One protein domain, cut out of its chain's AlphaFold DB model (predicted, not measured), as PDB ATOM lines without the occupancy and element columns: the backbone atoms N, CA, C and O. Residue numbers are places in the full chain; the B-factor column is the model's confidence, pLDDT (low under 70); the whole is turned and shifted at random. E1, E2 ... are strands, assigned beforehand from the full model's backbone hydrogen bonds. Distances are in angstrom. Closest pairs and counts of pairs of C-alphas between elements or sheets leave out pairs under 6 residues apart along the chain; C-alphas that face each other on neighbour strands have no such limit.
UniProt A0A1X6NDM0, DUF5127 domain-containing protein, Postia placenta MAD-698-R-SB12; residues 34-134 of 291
ATOM      1  N   ALA A  34     -12.941  36.782   2.513       74.94
ATOM      2  CA  ALA A  34     -12.848  36.326   1.128       74.94
ATOM      3  C   ALA A  34     -12.098  34.987   1.033       74.94
ATOM      4  O   ALA A  34     -11.234  34.701   1.865       74.94
ATOM      5  N   VAL A  35     -12.383  34.192  -0.002       77.94
ATOM      6  CA  VAL A  35     -11.644  32.958  -0.327       77.94
ATOM      7  C   VAL A  35     -11.116  32.987  -1.765       77.94
ATOM      8  O   VAL A  35     -11.782  33.540  -2.643       77.94
ATOM      9  N   PRO A  36      -9.936  32.407  -2.040       76.56
ATOM     10  CA  PRO A  36      -9.449  32.245  -3.404       76.56
ATOM     11  C   PRO A  36     -10.286  31.181  -4.124       76.56
ATOM     12  O   PRO A  36     -10.521  30.113  -3.565       76.56
ATOM     13  N   LEU A  37     -10.699  31.435  -5.364       74.69
ATOM     14  CA  LEU A  37     -11.242  30.401  -6.254       74.69
ATOM     15  C   LEU A  37     -10.141  29.891  -7.188       74.69
ATOM     16  O   LEU A  37      -9.839  28.701  -7.213       74.69
ATOM     17  N   ALA A  38      -9.499  30.817  -7.902       69.19
ATOM     18  CA  ALA A  38      -8.418  30.535  -8.838       69.19
ATOM     19  C   ALA A  38      -7.372  31.664  -8.792       69.19
ATOM     20  O   ALA A  38      -7.624  32.775  -9.263       69.19
ATOM     21  N   VAL A  39      -6.207  31.407  -8.179       58.47
ATOM     22  CA  VAL A  39      -5.178  32.438  -7.910       58.47
ATOM     23  C   VAL A  39      -3.834  32.096  -8.559       58.47
ATOM     24  O   VAL A  39      -2.907  31.561  -7.955       58.47
ATOM     25  N   ARG A  40      -3.729  32.501  -9.821       61.16
ATOM     26  CA  ARG A  40      -2.552  32.484 -10.686       61.16
ATOM     27  C   ARG A  40      -1.837  33.852 -10.617       61.16
ATOM     28  O   ARG A  40      -2.019  34.759 -11.438       61.16
ATOM     29  N   SER A  41      -1.050  34.016  -9.552       39.59
ATOM     30  CA  SER A  41      -0.242  35.213  -9.261       39.59
ATOM     31  C   SER A  41       0.757  35.540 -10.385       39.59
ATOM     32  O   SER A  41       1.329  34.605 -10.939       39.59
ATOM     33  N   PRO A  42       1.067  36.821 -10.680       40.88
ATOM     34  CA  PRO A  42       0.499  38.044 -10.086       40.88
ATOM     35  C   PRO A  42      -0.879  38.531 -10.577       40.88
ATOM     36  O   PRO A  42      -1.278  39.619 -10.165       40.88
ATOM     37  N   TYR A  43      -1.586  37.837 -11.483       49.59
ATOM     38  CA  TYR A  43      -2.500  38.563 -12.390       49.59
ATOM     39  C   TYR A  43      -3.868  37.936 -12.686       49.59
ATOM     40  O   TYR A  43      -4.831  38.696 -12.835       49.59
ATOM     41  N   PHE A  44      -4.004  36.603 -12.716       56.78
ATOM     42  CA  PHE A  44      -5.330  35.998 -12.599       56.78
ATOM     43  C   PHE A  44      -5.582  35.664 -11.137       56.78
ATOM     44  O   PHE A  44      -4.965  34.790 -10.551       56.78
ATOM     45  N   SER A  45      -6.435  36.465 -10.518       62.59
ATOM     46  CA  SER A  45      -6.628  36.497  -9.077       62.59
ATOM     47  C   SER A  45      -8.130  36.515  -8.861       62.59
ATOM     48  O   SER A  45      -8.722  37.582  -8.843       62.59
ATOM     49  N   CYS A  46      -8.763  35.348  -8.839       74.56
ATOM     50  CA  CYS A  46     -10.208  35.196  -8.701       74.56
ATOM     51  C   CYS A  46     -10.541  34.904  -7.235       74.56
ATOM     52  O   CYS A  46     -10.145  33.862  -6.708       74.56
ATOM     53  N   TRP A  47     -11.239  35.837  -6.585       74.94
ATOM     54  CA  TRP A  47     -11.629  35.752  -5.177       74.94
ATOM     55  C   TRP A  47     -13.138  35.852  -5.030       74.94
ATOM     56  O   TRP A  47     -13.769  36.719  -5.631       74.94
ATOM     57  N   GLN A  48     -13.693  35.000  -4.178       80.44
ATOM     58  CA  GLN A  48     -15.081  35.063  -3.753       80.44
ATOM     59  C   GLN A  48     -15.182  35.891  -2.474       80.44
ATOM     60  O   GLN A  48     -14.467  35.619  -1.505       80.44
ATOM     61  N   SER A  49     -16.078  36.879  -2.455       76.00
ATOM     62  CA  SER A  49     -16.443  37.567  -1.213       76.00
ATOM     63  C   SER A  49     -17.264  36.629  -0.331       76.00
ATOM     64  O   SER A  49     -18.197  35.981  -0.804       76.00
ATOM     65  N   MET A  50     -16.916  36.598   0.953       71.12
ATOM     66  CA  MET A  50     -17.615  35.875   2.022       71.12
ATOM     67  C   MET A  50     -18.133  36.861   3.089       71.12
ATOM     68  O   MET A  50     -18.488  36.473   4.200       71.12
ATOM     69  N   ALA A  51     -18.113  38.164   2.784       60.16
ATOM     70  CA  ALA A  51     -18.466  39.238   3.703       60.16
ATOM     71  C   ALA A  51     -19.995  39.402   3.809       60.16
ATOM     72  O   ALA A  51     -20.580  40.321   3.237       60.16
ATOM     73  N   GLY A  52     -20.635  38.504   4.560       59.09
ATOM     74  CA  GLY A  52     -22.072  38.518   4.828       59.09
ATOM     75  C   GLY A  52     -22.448  37.656   6.036       59.09
ATOM     76  O   GLY A  52     -21.644  36.869   6.531       59.09
ATOM     77  N   SER A  53     -23.676  37.823   6.532       50.69
ATOM     78  CA  SER A  53     -24.278  36.949   7.554       50.69
ATOM     79  C   SER A  53     -25.137  35.828   6.960       50.69
ATOM     80  O   SER A  53     -25.494  34.893   7.672       50.69
ATOM     81  N   ALA A  54     -25.459  35.907   5.667       53.41
ATOM     82  CA  ALA A  54     -25.966  34.786   4.893       53.41
ATOM     83  C   ALA A  54     -24.779  33.952   4.393       53.41
ATOM     84  O   ALA A  54     -23.807  34.491   3.864       53.41
ATOM     85  N   HIS A  55     -24.852  32.631   4.557       62.19
ATOM     86  CA  HIS A  55     -23.880  31.708   3.976       62.19
ATOM     87  C   HIS A  55     -24.243  31.475   2.502       62.19
ATOM     88  O   HIS A  55     -24.796  30.438   2.147       62.19
ATOM     89  N   THR A  56     -24.012  32.470   1.652       64.19
ATOM     90  CA  THR A  56     -24.404  32.472   0.234       64.19
ATOM     91  C   THR A  56     -23.324  33.141  -0.617       64.19
ATOM     92  O   THR A  56     -22.553  33.968  -0.131       64.19
ATOM     93  N   LEU A  57     -23.232  32.763  -1.894       72.69
ATOM     94  CA  LEU A  57     -22.226  33.288  -2.832       72.69
ATOM     95  C   LEU A  57     -22.806  34.405  -3.719       72.69
ATOM     96  O   LEU A  57     -22.554  34.450  -4.920       72.69
ATOM     97  N   GLU A  58     -23.577  35.299  -3.089       66.88
ATOM     98  CA  GLU A  58     -24.372  36.401  -3.679       66.88
ATOM     99  C   GLU A  58     -23.548  37.559  -4.272       66.88
ATOM    100  O   GLU A  58     -24.101  38.533  -4.773       66.88
ATOM    101  N   TYR A  59     -22.220  37.464  -4.236       69.94
ATOM    102  CA  TYR A  59     -21.332  38.367  -4.961       69.94
ATOM    103  C   TYR A  59     -20.597  37.583  -6.038       69.94
ATOM    104  O   TYR A  59     -20.005  36.543  -5.749       69.94
ATOM    105  N   GLY A  60     -20.567  38.110  -7.262       72.88
ATOM    106  CA  GLY A  60     -19.723  37.556  -8.319       72.88
ATOM    107  C   GLY A  60     -18.233  37.589  -7.947       72.88
ATOM    108  O   GLY A  60     -17.790  38.552  -7.311       72.88
ATOM    109  N   PRO A  61     -17.437  36.581  -8.355       76.38
ATOM    110  CA  PRO A  61     -16.001  36.571  -8.114       76.38
ATOM    111  C   PRO A  61     -15.312  37.820  -8.662       76.38
ATOM    112  O   PRO A  61     -15.711  38.362  -9.694       76.38
ATOM    113  N   MET A  62     -14.247  38.269  -8.000       69.19
ATOM    114  CA  MET A  62     -13.588  39.540  -8.306       69.19
ATOM    115  C   MET A  62     -12.055  39.453  -8.305       69.19
ATOM    116  O   MET A  62     -11.460  38.627  -7.610       69.19
ATOM    117  N   PHE A  63     -11.408  40.338  -9.075       67.50
ATOM    118  CA  PHE A  63      -9.966  40.588  -8.976       67.50
ATOM    119  C   PHE A  63      -9.659  41.311  -7.653       67.50
ATOM    120  O   PHE A  63     -10.229  42.373  -7.417       67.50
ATOM    121  N   TRP A  64      -8.777  40.761  -6.798       61.66
ATOM    122  CA  TRP A  64      -8.492  41.334  -5.467       61.66
ATOM    123  C   TRP A  64      -8.107  42.817  -5.547       61.66
ATOM    124  O   TRP A  64      -7.046  43.187  -6.059       61.66
ATOM    125  N   SER A  65      -8.971  43.655  -4.985       53.50
ATOM    126  CA  SER A  65      -8.819  45.100  -4.886       53.50
ATOM    127  C   SER A  65      -8.885  45.525  -3.426       53.50
ATOM    128  O   SER A  65      -9.783  45.096  -2.707       53.50
ATOM    129  N   GLY A  66      -8.035  46.466  -3.007       51.28
ATOM    130  CA  GLY A  66      -8.198  47.150  -1.713       51.28
ATOM    131  C   GLY A  66      -9.455  48.040  -1.623       51.28
ATOM    132  O   GLY A  66      -9.706  48.647  -0.586       51.28
ATOM    133  N   SER A  67     -10.227  48.135  -2.710       49.66
ATOM    134  CA  SER A  67     -11.493  48.859  -2.819       49.66
ATOM    135  C   SER A  67     -12.652  48.039  -2.246       49.66
ATOM    136  O   SER A  67     -12.918  46.932  -2.701       49.66
ATOM    137  N   VAL A  68     -13.405  48.613  -1.304       46.31
ATOM    138  CA  VAL A  68     -14.520  47.955  -0.587       46.31
ATOM    139  C   VAL A  68     -15.851  47.898  -1.363       46.31
ATOM    140  O   VAL A  68     -16.916  47.810  -0.759       46.31
ATOM    141  N   SER A  69     -15.824  47.987  -2.696       50.94
ATOM    142  CA  SER A  69     -17.029  47.965  -3.537       50.94
ATOM    143  C   SER A  69     -16.987  46.764  -4.492       50.94
ATOM    144  O   SER A  69     -16.067  46.698  -5.311       50.94
ATOM    145  N   PRO A  70     -17.951  45.822  -4.414       52.41
ATOM    146  CA  PRO A  70     -17.883  44.556  -5.152       52.41
ATOM    147  C   PRO A  70     -17.956  44.745  -6.677       52.41
ATOM    148  O   PRO A  70     -17.326  44.007  -7.432       52.41
ATOM    149  N   TYR A  71     -18.663  45.779  -7.137       53.47
ATOM    150  CA  TYR A  71     -19.015  45.966  -8.546       53.47
ATOM    151  C   TYR A  71     -17.829  46.302  -9.469       53.47
ATOM    152  O   TYR A  71     -17.828  45.913 -10.632       53.47
ATOM    153  N   TYR A  72     -16.789  46.988  -8.981       50.25
ATOM    154  CA  TYR A  72     -15.728  47.531  -9.853       50.25
ATOM    155  C   TYR A  72     -14.682  46.509 -10.317       50.25
ATOM    156  O   TYR A  72     -13.884  46.802 -11.210       50.25
ATOM    157  N   HIS A  73     -14.662  45.313  -9.723       59.84
ATOM    158  CA  HIS A  73     -13.613  44.321  -9.975       59.84
ATOM    159  C   HIS A  73     -14.133  42.917 -10.287       59.84
ATOM    160  O   HIS A  73     -13.319  42.001 -10.423       59.84
ATOM    161  N   ALA A  74     -15.446  42.759 -10.476       66.75
ATOM    162  CA  ALA A  74     -16.073  41.502 -10.867       66.75
ATOM    163  C   ALA A  74     -15.454  40.877 -12.141       66.75
ATOM    164  O   ALA A  74     -14.861  41.562 -12.991       66.75
ATOM    165  N   LEU A  75     -15.595  39.553 -12.233       67.88
ATOM    166  CA  LEU A  75     -15.183  38.686 -13.344       67.88
ATOM    167  C   LEU A  75     -16.301  38.390 -14.355       67.88
ATOM    168  O   LEU A  75     -16.013  37.805 -15.389       67.88
ATOM    169  N   GLY A  76     -17.555  38.735 -14.047       71.94
ATOM    170  CA  GLY A  76     -18.726  38.324 -14.839       71.94
ATOM    171  C   GLY A  76     -19.132  36.854 -14.654       71.94
ATOM    172  O   GLY A  76     -20.139  36.430 -15.202       71.94
ATOM    173  N   TRP A  77     -18.384  36.078 -13.860       79.19
ATOM    174  CA  TRP A  77     -18.682  34.673 -13.579       79.19
ATOM    175  C   TRP A  77     -19.994  34.532 -12.795       79.19
ATOM    176  O   TRP A  77     -20.099  34.981 -11.650       79.19
ATOM    177  N   THR A  78     -20.972  33.866 -13.407       82.88
ATOM    178  CA  THR A  78     -22.270  33.520 -12.813       82.88
ATOM    179  C   THR A  78     -22.494  32.018 -12.871       82.88
ATOM    180  O   THR A  78     -22.129  31.379 -13.852       82.88
ATOM    181  N   GLY A  79     -23.124  31.462 -11.840       87.12
ATOM    182  CA  GLY A  79     -23.368  30.032 -11.704       87.12
ATOM    183  C   GLY A  79     -24.803  29.782 -11.275       87.12
ATOM    184  O   GLY A  79     -25.218  30.204 -10.193       87.12
ATOM    185  N   TYR A  80     -25.550  29.078 -12.119       89.25
ATOM    186  CA  TYR A  80     -26.924  28.669 -11.856       89.25
ATOM    187  C   TYR A  80     -27.046  27.141 -11.875       89.25
ATOM    188  O   TYR A  80     -26.197  26.438 -12.422       89.25
ATOM    189  N   ILE A  81     -28.116  26.625 -11.278       88.81
ATOM    190  CA  ILE A  81     -28.593  25.250 -11.447       88.81
ATOM    191  C   ILE A  81     -30.123  25.262 -11.436       88.81
ATOM    192  O   ILE A  81     -30.728  26.050 -10.709       88.81
ATOM    193  N   ARG A  82     -30.766  24.394 -12.221       90.25
ATOM    194  CA  ARG A  82     -32.216  24.177 -12.157       90.25
ATOM    195  C   ARG A  82     -32.512  22.870 -11.424       90.25
ATOM    196  O   ARG A  82     -31.931  21.841 -11.747       90.25
ATOM    197  N   VAL A  83     -33.404  22.921 -10.440       88.81
ATOM    198  CA  VAL A  83     -33.821  21.783  -9.608       88.81
ATOM    199  C   VAL A  83     -35.335  21.862  -9.433       88.81
ATOM    200  O   VAL A  83     -35.846  22.906  -9.039       88.81
ATOM    201  N   ASP A  84     -36.058  20.789  -9.759       88.38
ATOM    202  CA  ASP A  84     -37.525  20.696  -9.634       88.38
ATOM    203  C   ASP A  84     -38.282  21.913 -10.209       88.38
ATOM    204  O   ASP A  84     -39.212  22.452  -9.612       88.38
ATOM    205  N   ASN A  85     -37.854  22.353 -11.399       87.31
ATOM    206  CA  ASN A  85     -38.351  23.528 -12.129       87.31
ATOM    207  C   ASN A  85     -38.091  24.906 -11.468       87.31
ATOM    208  O   ASN A  85     -38.497  25.929 -12.017       87.31
ATOM    209  N   PHE A  86     -37.354  24.966 -10.357       90.62
ATOM    210  CA  PHE A  86     -36.829  26.205  -9.777       90.62
ATOM    211  C   PHE A  86     -35.362  26.403 -10.165       90.62
ATOM    212  O   PHE A  86     -34.547  25.491 -10.036       90.62
ATOM    213  N   THR A  87     -34.995  27.606 -10.609       91.81
ATOM    214  CA  THR A  87     -33.578  27.970 -10.755       91.81
ATOM    215  C   THR A  87     -33.043  28.514  -9.432       91.81
ATOM    216  O   THR A  87     -33.678  29.359  -8.790       91.81
ATOM    217  N   TYR A  88     -31.863  28.023  -9.060       89.88
ATOM    218  CA  TYR A  88     -31.047  28.473  -7.943       89.88
ATOM    219  C   TYR A  88     -29.743  29.075  -8.469       89.88
ATOM    220  O   TYR A  88     -29.146  28.551  -9.411       89.88
ATOM    221  N   GLN A  89     -29.279  30.152  -7.846       89.81
ATOM    222  CA  GLN A  89     -27.969  30.741  -8.089       89.81
ATOM    223  C   GLN A  89     -26.979  30.230  -7.044       89.81
ATOM    224  O   GLN A  89     -27.221  30.350  -5.845       89.81
ATOM    225  N   TRP A  90     -25.858  29.677  -7.494       87.25
ATOM    226  CA  TRP A  90     -24.757  29.239  -6.634       87.25
ATOM    227  C   TRP A  90     -23.488  30.092  -6.806       87.25
ATOM    228  O   TRP A  90     -22.552  29.918  -6.032       87.25
ATOM    229  N   LEU A  91     -23.459  31.025  -7.771       85.38
ATOM    230  CA  LEU A  91     -22.391  32.019  -7.942       85.38
ATOM    231  C   LEU A  91     -22.904  33.278  -8.667       85.38
ATOM    232  O   LEU A  91     -23.687  33.173  -9.618       85.38
ATOM    233  N   GLY A  92     -22.425  34.461  -8.281       80.25
ATOM    234  CA  GLY A  92     -22.815  35.734  -8.903       80.25
ATOM    235  C   GLY A  92     -23.774  36.561  -8.047       80.25
ATOM    236  O   GLY A  92     -24.141  36.157  -6.953       80.25
ATOM    237  N   ASP A  93     -24.202  37.702  -8.584       78.00
ATOM    238  CA  ASP A  93     -25.225  38.576  -7.992       78.00
ATOM    239  C   ASP A  93     -26.458  38.578  -8.911       78.00
ATOM    240  O   ASP A  93     -26.383  39.045 -10.048       78.00
ATOM    241  N   ASN A  94     -27.562  37.962  -8.475       78.50
ATOM    242  CA  ASN A  94     -28.853  38.025  -9.163       78.50
ATOM    243  C   ASN A  94     -30.031  37.796  -8.198       78.50
ATOM    244  O   ASN A  94     -30.632  36.720  -8.145       78.50
ATOM    245  N   ALA A  95     -30.438  38.860  -7.503       75.50
ATOM    246  CA  ALA A  95     -31.564  38.868  -6.560       75.50
ATOM    247  C   ALA A  95     -32.957  38.491  -7.143       75.50
ATOM    248  O   ALA A  95     -33.949  38.530  -6.415       75.50
ATOM    249  N   THR A  96     -33.069  38.133  -8.432       82.56
ATOM    250  CA  THR A  96     -34.306  37.581  -9.032       82.56
ATOM    251  C   THR A  96     -34.396  36.049  -8.968       82.56
ATOM    252  O   THR A  96     -35.412  35.475  -9.364       82.56
ATOM    253  N   VAL A  97     -33.349  35.381  -8.474       85.00
ATOM    254  CA  VAL A  97     -33.195  33.918  -8.433       85.00
ATOM    255  C   VAL A  97     -33.040  33.451  -6.976       85.00
ATOM    256  O   VAL A  97     -32.644  34.222  -6.108       85.00
ATOM    257  N   HIS A  98     -33.361  32.190  -6.670       88.69
ATOM    258  CA  HIS A  98     -33.174  31.645  -5.321       88.69
ATOM    259  C   HIS A  98     -31.679  31.461  -5.006       88.69
ATOM    260  O   HIS A  98     -31.007  30.710  -5.709       88.69
ATOM    261  N   SER A  99     -31.155  32.046  -3.927       87.44
ATOM    262  CA  SER A  99     -29.786  31.749  -3.474       87.44
ATOM    263  C   SER A  99     -29.636  30.280  -3.054       87.44
ATOM    264  O   SER A  99     -30.442  29.758  -2.279       87.44
ATOM    265  N   ALA A 100     -28.575  29.614  -3.512       87.81
ATOM    266  CA  ALA A 100     -28.104  28.357  -2.938       87.81
ATOM    267  C   ALA A 100     -27.289  28.639  -1.664       87.81
ATOM    268  O   ALA A 100     -26.415  29.508  -1.651       87.81
ATOM    269  N   SER A 101     -27.551  27.894  -0.587       87.69
ATOM    270  CA  SER A 101     -26.860  28.077   0.695       87.69
ATOM    271  C   SER A 101     -25.564  27.271   0.753       87.69
ATOM    272  O   SER A 101     -25.589  26.055   0.560       87.69
ATOM    273  N   LEU A 102     -24.452  27.922   1.075       85.31
ATOM    274  CA  LEU A 102     -23.169  27.302   1.384       85.31
ATOM    275  C   LEU A 102     -23.232  26.650   2.775       85.31
ATOM    276  O   LEU A 102     -23.401  27.337   3.779       85.31
ATOM    277  N   ASP A 103     -23.084  25.329   2.834       83.62
ATOM    278  CA  ASP A 103     -23.002  24.564   4.086       83.62
ATOM    279  C   ASP A 103     -21.575  24.601   4.652       83.62
ATOM    280  O   ASP A 103     -21.343  24.935   5.814       83.62
ATOM    281  N   SER A 104     -20.598  24.287   3.803       80.81
ATOM    282  CA  SER A 104     -19.196  24.175   4.195       80.81
ATOM    283  C   SER A 104     -18.264  24.399   3.009       80.81
ATOM    284  O   SER A 104     -18.649  24.268   1.847       80.81
ATOM    285  N   PHE A 105     -17.013  24.751   3.296       80.62
ATOM    286  CA  PHE A 105     -15.976  24.929   2.285       80.62
ATOM    287  C   PHE A 105     -14.643  24.355   2.765       80.62
ATOM    288  O   PHE A 105     -14.423  24.188   3.965       80.62
ATOM    289  N   HIS A 106     -13.765  24.026   1.823       77.56
ATOM    290  CA  HIS A 106     -12.440  23.481   2.098       77.56
ATOM    291  C   HIS A 106     -11.418  24.047   1.111       77.56
ATOM    292  O   HIS A 106     -11.677  24.099  -0.091       77.56
ATOM    293  N   ILE A 107     -10.258  24.472   1.611       73.56
ATOM    294  CA  ILE A 107      -9.200  25.090   0.805       73.56
ATOM    295  C   ILE A 107      -7.913  24.288   0.971       73.56
ATOM    296  O   ILE A 107      -7.468  23.996   2.081       73.56
ATOM    297  N   THR A 108      -7.301  23.979  -0.164       67.12
ATOM    298  CA  THR A 108      -5.998  23.326  -0.313       67.12
ATOM    299  C   THR A 108      -5.111  24.185  -1.222       67.12
ATOM    300  O   THR A 108      -5.639  25.045  -1.927       67.12
ATOM    301  N   PRO A 109      -3.782  23.968  -1.282       61.22
ATOM    302  CA  PRO A 109      -2.891  24.805  -2.096       61.22
ATOM    303  C   PRO A 109      -3.215  24.869  -3.599       61.22
ATOM    304  O   PRO A 109      -2.762  25.792  -4.266       61.22
ATOM    305  N   THR A 110      -3.976  23.908  -4.136       59.38
ATOM    306  CA  THR A 110      -4.332  23.819  -5.565       59.38
ATOM    307  C   THR A 110      -5.837  23.742  -5.831       59.38
ATOM    308  O   THR A 110      -6.233  23.712  -6.996       59.38
ATOM    309  N   ARG A 111      -6.691  23.693  -4.794       67.19
ATOM    310  CA  ARG A 111      -8.152  23.528  -4.930       67.19
ATOM    311  C   ARG A 111      -8.931  24.275  -3.849       67.19
ATOM    312  O   ARG A 111      -8.608  24.120  -2.669       67.19
ATOM    313  N   THR A 112     -10.011  24.949  -4.242       73.75
ATOM    314  CA  THR A 112     -11.061  25.452  -3.338       73.75
ATOM    315  C   THR A 112     -12.363  24.723  -3.632       73.75
ATOM    316  O   THR A 112     -12.795  24.659  -4.779       73.75
ATOM    317  N   ILE A 113     -12.978  24.165  -2.592       79.88
ATOM    318  CA  ILE A 113     -14.147  23.292  -2.677       79.88
ATOM    319  C   ILE A 113     -15.293  23.919  -1.880       79.88
ATOM    320  O   ILE A 113     -15.109  24.249  -0.706       79.88
ATOM    321  N   PHE A 114     -16.471  24.041  -2.487       82.69
ATOM    322  CA  PHE A 114     -17.714  24.457  -1.836       82.69
ATOM    323  C   PHE A 114     -18.724  23.310  -1.798       82.69
ATOM    324  O   PHE A 114     -19.006  22.698  -2.828       82.69
ATOM    325  N   ASN A 115     -19.319  23.078  -0.628       83.75
ATOM    326  CA  ASN A 115     -20.506  22.249  -0.453       83.75
ATOM    327  C   ASN A 115     -21.716  23.178  -0.324       83.75
ATOM    328  O   ASN A 115     -21.879  23.857   0.691       83.75
ATOM    329  N   LEU A 116     -22.542  23.243  -1.364       86.19
ATOM    330  CA  LEU A 116     -23.714  24.120  -1.440       86.19
ATOM    331  C   LEU A 116     -25.004  23.293  -1.454       86.19
ATOM    332  O   LEU A 116     -24.986  22.100  -1.752       86.19
ATOM    333  N   LYS A 117     -26.138  23.936  -1.179       86.38
ATOM    334  CA  LYS A 117     -27.465  23.325  -1.262       86.38
ATOM    335  C   LYS A 117     -28.425  24.190  -2.075       86.38
ATOM    336  O   LYS A 117     -28.650  25.354  -1.749       86.38
ATOM    337  N   ALA A 118     -29.002  23.593  -3.113       87.88
ATOM    338  CA  ALA A 118     -29.976  24.185  -4.025       87.88
ATOM    339  C   ALA A 118     -31.296  23.407  -3.915       87.88
ATOM    340  O   ALA A 118     -31.459  22.333  -4.497       87.88
ATOM    341  N   GLY A 119     -32.221  23.915  -3.095       86.62
ATOM    342  CA  GLY A 119     -33.470  23.219  -2.779       86.62
ATOM    343  C   GLY A 119     -33.203  21.847  -2.130       86.62
ATOM    344  O   GLY A 119     -32.578  21.804  -1.064       86.62
ATOM    345  N   PRO A 120     -33.660  20.727  -2.718       85.06
ATOM    346  CA  PRO A 120     -33.336  19.383  -2.236       85.06
ATOM    347  C   PRO A 120     -31.925  18.894  -2.611       85.06
ATOM    348  O   PRO A 120     -31.442  17.961  -1.971       85.06
ATOM    349  N   MET A 121     -31.256  19.493  -3.605       82.81
ATOM    350  CA  MET A 121     -29.967  19.006  -4.117       82.81
ATOM    351  C   MET A 121     -28.776  19.564  -3.335       82.81
ATOM    352  O   MET A 121     -28.714  20.757  -3.037       82.81
ATOM    353  N   ASN A 122     -27.790  18.704  -3.074       83.56
ATOM    354  CA  ASN A 122     -26.473  19.092  -2.568       83.56
ATOM    355  C   ASN A 122     -25.489  19.178  -3.745       83.56
ATOM    356  O   ASN A 122     -25.474  18.290  -4.596       83.56
ATOM    357  N   LEU A 123     -24.650  20.209  -3.771       80.31
ATOM    358  CA  LEU A 123     -23.672  20.482  -4.826       80.31
ATOM    359  C   LEU A 123     -22.262  20.448  -4.235       80.31
ATOM    360  O   LEU A 123     -22.037  21.011  -3.165       80.31
ATOM    361  N   ASN A 124     -21.308  19.861  -4.955       81.69
ATOM    362  CA  ASN A 124     -19.884  19.992  -4.659       81.69
ATOM    363  C   ASN A 124     -19.200  20.701  -5.835       81.69
ATOM    364  O   ASN A 124     -19.083  20.129  -6.915       81.69
ATOM    365  N   ILE A 125     -18.787  21.952  -5.634       81.06
ATOM    366  CA  ILE A 125     -18.118  22.765  -6.656       81.06
ATOM    367  C   ILE A 125     -16.637  22.852  -6.300       81.06
ATOM    368  O   ILE A 125     -16.295  23.339  -5.224       81.06
ATOM    369  N   THR A 126     -15.757  22.393  -7.191       74.56
ATOM    370  CA  THR A 126     -14.298  22.438  -7.004       74.56
ATOM    371  C   THR A 126     -13.663  23.363  -8.037       74.56
ATOM    372  O   THR A 126     -13.632  23.039  -9.219       74.56
ATOM    373  N   PHE A 127     -13.096  24.479  -7.584       74.94
ATOM    374  CA  PHE A 127     -12.216  25.327  -8.387       74.94
ATOM    375  C   PHE A 127     -10.768  24.843  -8.265       74.94
ATOM    376  O   PHE A 127     -10.317  24.490  -7.171       74.94
ATOM    377  N   LEU A 128     -10.027  24.848  -9.377       68.62
ATOM    378  CA  LEU A 128      -8.609  24.482  -9.435       68.62
ATOM    379  C   LEU A 128      -7.732  25.738  -9.591       68.62
ATOM    380  O   LEU A 128      -8.105  26.686 -10.276       68.62
ATOM    381  N   THR A 129      -6.545  25.743  -8.977       57.41
ATOM    382  CA  THR A 129      -5.562  26.841  -9.068       57.41
ATOM    383  C   THR A 129      -4.223  26.354  -9.644       57.41
ATOM    384  O   THR A 129      -3.431  25.754  -8.914       57.41
ATOM    385  N   PRO A 130      -3.931  26.645 -10.928       53.78
ATOM    386  CA  PRO A 130      -2.588  26.566 -11.514       53.78
ATOM    387  C   PRO A 130      -1.750  27.827 -11.213       53.78
ATOM    388  O   PRO A 130      -2.289  28.929 -11.107       53.78
ATOM    389  N   ILE A 131      -0.420  27.702 -11.127       36.47
ATOM    390  CA  ILE A 131       0.506  28.766 -10.677       36.47
ATOM    391  C   ILE A 131       1.388  29.259 -11.849       36.47
ATOM    392  O   ILE A 131       2.193  28.475 -12.331       36.47
ATOM    393  N   GLU A 132       1.281  30.526 -12.309       42.62
ATOM    394  CA  GLU A 132       2.200  31.168 -13.299       42.62
ATOM    395  C   GLU A 132       1.839  32.648 -13.685       42.62
ATOM    396  O   GLU A 132       0.754  33.122 -13.373       42.62
ATOM    397  N   VAL A 133       2.674  33.377 -14.464       27.84
ATOM    398  CA  VAL A 133       2.695  34.876 -14.510       27.84
ATOM    399  C   VAL A 133       2.410  35.591 -15.882       27.84
ATOM    400  O   VAL A 133       3.179  35.413 -16.819       27.84
ATOM    401  N   GLY A 134       1.396  36.480 -16.018       35.84
ATOM    402  CA  GLY A 134       1.264  37.541 -17.073       35.84
ATOM    403  C   GLY A 134       0.101  38.578 -16.889       35.84
ATOM    404  O   GLY A 134      -0.966  38.175 -16.453       35.84
TER     405      GLY A 134
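What this domain is: This is residues 34 to 134 of the 291 residues of the protein "DUF5127 domain-containing protein" of Postia placenta MAD-698-R-SB12 (UniProt A0A1X6NDM0). A long three-stranded sheet, E5, E6 and E7, forms a wall, and two small strand hairpins, E1 with E2 and E3 with E4, cover parts of one face of it near opposite ends of its strands. Each of the two hairpins is only partly face to face with the wall, and a long link without named elements, residues 50 to 78, runs from E2 of the one to E3 of the other. The printed part has 101 residues, with no named helix and seven named strands in the order E1 to E7; the three sheets, E5 - E6 - E7, E1 - E2 and E3 - E4, are antiparallel throughout. The class is all strand, though 48 of the 101 residues are in named elements, under half. The whole is compact, with a radius of gyration of the C-alphas of 13.7 A, yet elongated in outline, 43 by 27 by 22 A.

How they stand to each other: E5, residues 101 to 108, E6, residues 111 to 118, and E7, residues 121 to 128, form a meander, each strand the antiparallel neighbour of the one before. E6 is the inner strand; N 106 and O 113 are 2.9 A apart toward E5, and N 114 and O 125 are 2.8 A apart toward E7. The sheet is twisted, its C-alphas up to 4.3 A off its best plane, and E5 bends by 51 degrees at residue 104. The hairpin of E1, residues 34 to 40, and E2, residues 44 to 49, has N 37 and O 46 at 2.8 A. In the hairpin of E3, residues 79 to 83, and E4, residues 86 to 91, N 81 and O 88 are 2.9 A apart. The three form a stack of sheets, sheets face to face in turn: E5 E6 E7 faces E1 E2, with best planes 23 degrees apart, and faces E3 E4, with best planes 12 degrees apart. The closest C-alphas of E1 and E7 are those of Leu 37 and Phe 127, 5.6 A; of E4 and E6, those of Tyr 88 and Ala 118, 5.9 A. E2 and E6 are apart, as are E1 and E3.

Where its parts are: E5 measures 21.4 A, E6 21.9 A and E7 22.7 A from first to last C-alpha; E1 measures 16.1 A, E2 16.0 A, E3 13.5 A and E4 15.7 A. E1 begins at C-alpha 34, (-12.848, 36.326, 1.128), and E7 ends at C-alpha 128, (-8.609, 24.482, -9.435).

The domain as a whole: The two C-alphas farthest apart, those of Asp 84 and Gly 134, are 42.9 A apart. The printed part has no cut. The link from E2 to E3 is long, 29 residues; within it, residues 62 to 63 pair antiparallel with residues 46 to 47 of E2. Mean pLDDT of the printed part is 71.5, and 41 residues are under 70, among them 62 to 75 and 128 to 134.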